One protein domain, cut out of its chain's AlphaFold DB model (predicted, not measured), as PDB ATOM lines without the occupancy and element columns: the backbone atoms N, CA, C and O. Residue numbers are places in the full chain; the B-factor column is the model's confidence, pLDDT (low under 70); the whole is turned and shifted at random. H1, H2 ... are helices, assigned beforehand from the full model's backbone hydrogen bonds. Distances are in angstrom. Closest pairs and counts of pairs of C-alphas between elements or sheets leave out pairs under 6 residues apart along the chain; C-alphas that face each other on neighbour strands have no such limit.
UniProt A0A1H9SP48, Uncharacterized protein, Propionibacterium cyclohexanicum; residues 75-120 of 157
ATOM      1  N   ASN A  75     232.504 410.401 269.273       56.44
ATOM      2  CA  ASN A  75     231.873 409.272 269.963       56.44
ATOM      3  C   ASN A  75     232.875 408.540 270.872       56.44
ATOM      4  O   ASN A  75     233.487 407.562 270.432       56.44
ATOM      5  N   PRO A  76     232.982 408.900 272.167       64.88
ATOM      6  CA  PRO A  76     233.935 408.295 273.112       64.88
ATOM      7  C   PRO A  76     233.689 406.801 273.417       64.88
ATOM      8  O   PRO A  76     234.338 406.223 274.282       64.88
ATOM      9  N   SER A  77     232.746 406.154 272.727       78.94
ATOM     10  CA  SER A  77     232.317 404.770 272.963       78.94
ATOM     11  C   SER A  77     232.561 403.836 271.765       78.94
ATOM     12  O   SER A  77     232.149 402.673 271.792       78.94
ATOM     13  N   ILE A  78     233.210 404.309 270.692       86.44
ATOM     14  CA  ILE A  78     233.562 403.451 269.552       86.44
ATOM     15  C   ILE A  78     234.877 402.727 269.849       86.44
ATOM     16  O   ILE A  78     235.933 403.338 269.969       86.44
ATOM     17  N   LYS A  79     234.803 401.399 269.958       87.81
ATOM     18  CA  LYS A  79     235.927 400.531 270.339       87.81
ATOM     19  C   LYS A  79     236.855 400.169 269.176       87.81
ATOM     20  O   LYS A  79     238.010 399.845 269.419       87.81
ATOM     21  N   ASP A  80     236.357 400.205 267.939       88.31
ATOM     22  CA  ASP A  80     237.148 399.983 266.716       88.31
ATOM     23  C   ASP A  80     236.921 401.153 265.732       88.31
ATOM     24  O   ASP A  80     235.973 401.117 264.935       88.31
ATOM     25  N   PRO A  81     237.739 402.223 265.823       88.25
ATOM     26  CA  PRO A  81     237.606 403.414 264.981       88.25
ATOM     27  C   PRO A  81     237.881 403.140 263.500       88.25
ATOM     28  O   PRO A  81     237.158 403.643 262.646       88.25
ATOM     29  N   GLN A  82     238.864 402.289 263.187       87.88
ATOM     30  CA  GLN A  82     239.217 401.980 261.797       87.88
ATOM     31  C   GLN A  82     238.090 401.230 261.086       87.88
ATOM     32  O   GLN A  82     237.733 401.554 259.957       87.88
ATOM     33  N   MET A  83     237.478 400.251 261.759       89.31
ATOM     34  CA  MET A  83     236.317 399.555 261.204       89.31
ATOM     35  C   MET A  83     235.106 400.484 261.074       89.31
ATOM     36  O   MET A  83     234.322 400.345 260.140       89.31
ATOM     37  N   TYR A  84     234.944 401.431 262.000       90.38
ATOM     38  CA  TYR A  84     233.866 402.412 261.917       90.38
ATOM     39  C   TYR A  84     234.001 403.277 260.663       90.38
ATOM     40  O   TYR A  84     233.031 403.410 259.922       90.38
ATOM     41  N   GLU A  85     235.190 403.823 260.412       89.44
ATOM     42  CA  GLU A  85     235.473 404.642 259.230       89.44
ATOM     43  C   GLU A  85     235.277 403.850 257.938       89.44
ATOM     44  O   GLU A  85     234.533 404.299 257.070       89.44
ATOM     45  N   ALA A  86     235.811 402.626 257.863       90.25
ATOM     46  CA  ALA A  86     235.622 401.754 256.704       90.25
ATOM     47  C   ALA A  86     234.132 401.509 256.403       90.25
ATOM     48  O   ALA A  86     233.678 401.686 255.275       90.25
ATOM     49  N   LEU A  87     233.328 401.203 257.427       89.75
ATOM     50  CA  LEU A  87     231.884 401.020 257.262       89.75
ATOM     51  C   LEU A  87     231.172 402.315 256.843       89.75
ATOM     52  O   LEU A  87     230.166 402.261 256.140       89.75
ATOM     53  N   ARG A  88     231.651 403.486 257.282       90.94
ATOM     54  CA  ARG A  88     231.106 404.788 256.864       90.94
ATOM     55  C   ARG A  88     231.419 405.079 255.400       90.94
ATOM     56  O   ARG A  88     230.544 405.612 254.720       90.94
ATOM     57  N   ASP A  89     232.609 404.713 254.937       90.50
ATOM     58  CA  ASP A  89     233.018 404.839 253.537       90.50
ATOM     59  C   ASP A  89     232.259 403.862 252.628       90.50
ATOM     60  O   ASP A  89     231.881 404.226 251.519       90.50
ATOM     61  N   GLU A  90     231.908 402.675 253.133       86.00
ATOM     62  CA  GLU A  90     231.003 401.720 252.470       86.00
ATOM     63  C   GLU A  90     229.526 402.177 252.445       86.00
ATOM     64  O   GLU A  90     228.662 401.493 251.896       86.00
ATOM     65  N   GLY A  91     229.200 403.328 253.044       92.00
ATOM     66  CA  GLY A  91     227.848 403.893 253.051       92.00
ATOM     67  C   GLY A  91     226.968 403.456 254.227       92.00
ATOM     68  O   GLY A  91     225.773 403.757 254.251       92.00
ATOM     69  N   ALA A  92     227.513 402.785 255.247       87.19
ATOM     70  CA  ALA A  92     226.747 402.482 256.453       87.19
ATOM     71  C   ALA A  92     226.397 403.760 257.240       87.19
ATOM     72  O   ALA A  92     227.171 404.719 257.358       87.19
ATOM     73  N   SER A  93     225.213 403.763 257.857       89.25
ATOM     74  CA  SER A  93     224.802 404.846 258.753       89.25
ATOM     75  C   SER A  93     225.703 404.917 259.993       89.25
ATOM     76  O   SER A  93     226.250 403.904 260.435       89.25
ATOM     77  N   LYS A  94     225.827 406.109 260.600       88.75
ATOM     78  CA  LYS A  94     226.639 406.337 261.817       88.75
ATOM     79  C   LYS A  94     226.335 405.306 262.910       88.75
ATOM     80  O   LYS A  94     227.241 404.714 263.486       88.75
ATOM     81  N   GLN A  95     225.051 405.053 263.153       87.38
ATOM     82  CA  GLN A  95     224.606 404.123 264.184       87.38
ATOM     83  C   GLN A  95     224.901 402.658 263.824       87.38
ATOM     84  O   GLN A  95     225.310 401.888 264.695       87.38
ATOM     85  N   LYS A  96     224.721 402.261 262.554       89.81
ATOM     86  CA  LYS A  96     225.019 400.897 262.086       89.81
ATOM     87  C   LYS A  96     226.514 400.606 262.190       89.81
ATOM     88  O   LYS A  96     226.881 399.579 262.758       89.81
ATOM     89  N   ALA A  97     227.352 401.529 261.720       91.06
ATOM     90  CA  ALA A  97     228.803 401.417 261.814       91.06
ATOM     91  C   ALA A  97     229.256 401.273 263.275       91.06
ATOM     92  O   ALA A  97     229.934 400.309 263.613       91.06
ATOM     93  N   ALA A  98     228.781 402.146 264.174       91.62
ATOM     94  CA  ALA A  98     229.134 402.088 265.594       91.62
ATOM     95  C   ALA A  98     228.755 400.747 266.250       91.62
ATOM     96  O   ALA A  98     229.556 400.169 266.986       91.62
ATOM     97  N   ARG A  99     227.560 400.206 265.957       91.06
ATOM     98  CA  ARG A  99     227.143 398.890 266.474       91.06
ATOM     99  C   ARG A  99     228.047 397.765 265.981       91.06
ATOM    100  O   ARG A  99     228.433 396.918 266.782       91.06
ATOM    101  N   ILE A 100     228.361 397.740 264.685       89.88
ATOM    102  CA  ILE A 100     229.172 396.673 264.089       89.88
ATOM    103  C   ILE A 100     230.604 396.736 264.631       89.88
ATOM    104  O   ILE A 100     231.108 395.712 265.088       89.88
ATOM    105  N   SER A 101     231.218 397.922 264.676       90.94
ATOM    106  CA  SER A 101     232.566 398.121 265.224       90.94
ATOM    107  C   SER A 101     232.660 397.704 266.692       90.94
ATOM    108  O   SER A 101     233.561 396.964 267.083       90.94
ATOM    109  N   ASN A 102     231.680 398.097 267.510       91.81
ATOM    110  CA  ASN A 102     231.648 397.722 268.923       91.81
ATOM    111  C   ASN A 102     231.410 396.220 269.128       91.81
ATOM    112  O   ASN A 102     232.025 395.620 270.013       91.81
ATOM    113  N   ALA A 103     230.558 395.597 268.310       91.00
ATOM    114  CA  ALA A 103     230.328 394.154 268.345       91.00
ATOM    115  C   ALA A 103     231.569 393.359 267.900       91.00
ATOM    116  O   ALA A 103     231.883 392.322 268.494       91.00
ATOM    117  N   ALA A 104     232.285 393.847 266.885       90.69
ATOM    118  CA  ALA A 104     233.501 393.225 266.375       90.69
ATOM    119  C   ALA A 104     234.642 393.294 267.396       90.69
ATOM    120  O   ALA A 104     235.334 392.296 267.584       90.69
ATOM    121  N   ALA A 105     234.773 394.422 268.101       89.38
ATOM    122  CA  ALA A 105     235.721 394.588 269.199       89.38
ATOM    123  C   ALA A 105     235.391 393.709 270.421       89.38
ATOM    124  O   ALA A 105     236.292 393.288 271.138       89.38
ATOM    125  N   ALA A 106     234.106 393.434 270.678       89.81
ATOM    126  CA  ALA A 106     233.678 392.612 271.813       89.81
ATOM    127  C   ALA A 106     233.790 391.099 271.564       89.81
ATOM    128  O   ALA A 106     233.949 390.337 272.514       89.81
ATOM    129  N   THR A 107     233.654 390.653 270.313       87.50
ATOM    130  CA  THR A 107     233.658 389.225 269.959       87.50
ATOM    131  C   THR A 107     234.783 388.915 268.977       87.50
ATOM    132  O   THR A 107     235.884 388.565 269.383       87.50
ATOM    133  N   SER A 108     234.518 389.036 267.680       89.50
ATOM    134  CA  SER A 108     235.518 389.033 266.618       89.50
ATOM    135  C   SER A 108     234.872 389.500 265.315       89.50
ATOM    136  O   SER A 108     233.677 389.280 265.087       89.50
ATOM    137  N   ARG A 109     235.671 390.061 264.400       88.88
ATOM    138  CA  ARG A 109     235.210 390.443 263.050       88.88
ATOM    139  C   ARG A 109     234.575 389.266 262.299       88.88
ATOM    140  O   ARG A 109     233.517 389.404 261.692       88.88
ATOM    141  N   THR A 110     235.172 388.079 262.421       88.19
ATOM    142  CA  THR A 110     234.690 386.844 261.783       88.19
ATOM    143  C   THR A 110     233.335 386.385 262.319       88.19
ATOM    144  O   THR A 110     232.488 385.926 261.555       88.19
ATOM    145  N   THR A 111     233.096 386.516 263.625       87.94
ATOM    146  CA  THR A 111     231.831 386.101 264.242       87.94
ATOM    147  C   THR A 111     230.703 387.052 263.879       87.94
ATOM    148  O   THR A 111     229.613 386.592 263.536       87.94
ATOM    149  N   VAL A 112     230.966 388.360 263.892       88.06
ATOM    150  CA  VAL A 112     229.985 389.376 263.488       88.06
ATOM    151  C   VAL A 112     229.630 389.233 262.010       88.06
ATOM    152  O   VAL A 112     228.445 389.172 261.686       88.06
ATOM    153  N   GLY A 113     230.625 389.075 261.131       86.25
ATOM    154  CA  GLY A 113     230.397 388.843 259.702       86.25
ATOM    155  C   GLY A 113     229.590 387.571 259.436       86.25
ATOM    156  O   GLY A 113     228.592 387.611 258.719       86.25
ATOM    157  N   ARG A 114     229.938 386.455 260.096       86.81
ATOM    158  CA  ARG A 114     229.179 385.197 259.985       86.81
ATOM    159  C   ARG A 114     227.739 385.353 260.467       86.81
ATOM    160  O   ARG A 114     226.837 384.816 259.840       86.81
ATOM    161  N   ARG A 115     227.510 386.058 261.579       83.69
ATOM    162  CA  ARG A 115     226.157 386.286 262.107       83.69
ATOM    163  C   ARG A 115     225.328 387.164 261.170       83.69
ATOM    164  O   ARG A 115     224.161 386.861 260.959       83.69
ATOM    165  N   GLY A 116     225.930 388.210 260.604       80.06
ATOM    166  CA  GLY A 116     225.277 389.091 259.634       80.06
ATOM    167  C   GLY A 116     224.937 388.386 258.318       80.06
ATOM    168  O   GLY A 116     223.835 388.548 257.813       80.06
ATOM    169  N   GLY A 117     225.839 387.544 257.802       81.19
ATOM    170  CA  GLY A 117     225.642 386.806 256.547       81.19
ATOM    171  C   GLY A 117     224.781 385.540 256.652       81.19
ATOM    172  O   GLY A 117     224.616 384.834 255.665       81.19
ATOM    173  N   ARG A 118     224.271 385.203 257.844       76.12
ATOM    174  CA  ARG A 118     223.369 384.056 258.072       76.12
ATOM    175  C   ARG A 118     221.900 384.462 258.172       76.12
ATOM    176  O   ARG A 118     221.072 383.609 258.476       76.12
ATOM    177  N   ALA A 119     221.575 385.737 257.965       72.50
ATOM    178  CA  ALA A 119     220.186 386.144 257.836       72.50
ATOM    179  C   ALA A 119     219.585 385.425 256.618       72.50
ATOM    180  O   ALA A 119     220.088 385.579 255.510       72.50
ATOM    181  N   GLU A 120     218.567 384.593 256.842       72.56
ATOM    182  CA  GLU A 120     217.815 383.978 255.749       72.56
ATOM    183  C   GLU A 120     217.209 385.064 254.867       72.56
ATOM    184  O   GLU A 120     216.601 386.017 255.369       72.56
TER     185      GLU A 120
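This is residues 75 to 120 of the 157 residues of an uncharacterized protein of Propionibacterium cyclohexanicum (UniProt A0A1H9SP48). A helical hairpin, H1 and H2 side by side, has a short third helix, H3, packed on residues 100 to 104 of H2 and turned away from H1. H2 is the middle part, and both ends are short tails. The printed part has 46 residues with three named helices, H1, H2 and H3 in chain order, and no named strand; it is all helix, compact, with a radius of gyration of the C-alphas of 10.3 A and spans of 31 by 22 by 14 A.

H2, residues 94 to 106, is 18.4 A long, from C-alpha 94 at (226.639, 406.337, 261.817). H1, residues 81 to 89, begins at (237.606, 403.414, 264.981). H3, residues 109 to 116, ends at (225.277, 389.091, 259.634).

H2 touches H1, closest at the C-alphas of Ala 97 and Tyr 84, 5.2 A; they run opposite ways at a tilt of 37 degrees, only just steep. With residues 100 to 104 alone H2 touches H3, closest at C-alphas 104 and 112, 6.0 A, at a steep tilt of 56 degrees, opposite ways. H1 and H3 are apart. In H1, H2 and H3 every O i to N i+4 pair is within hydrogen-bond range.

The C-alphas farthest apart, of Pro 76 and Glu 120, are 34.0 A apart. The printed part has no cut, and both links are tight. Residues 75 to 76 have pLDDT under 70.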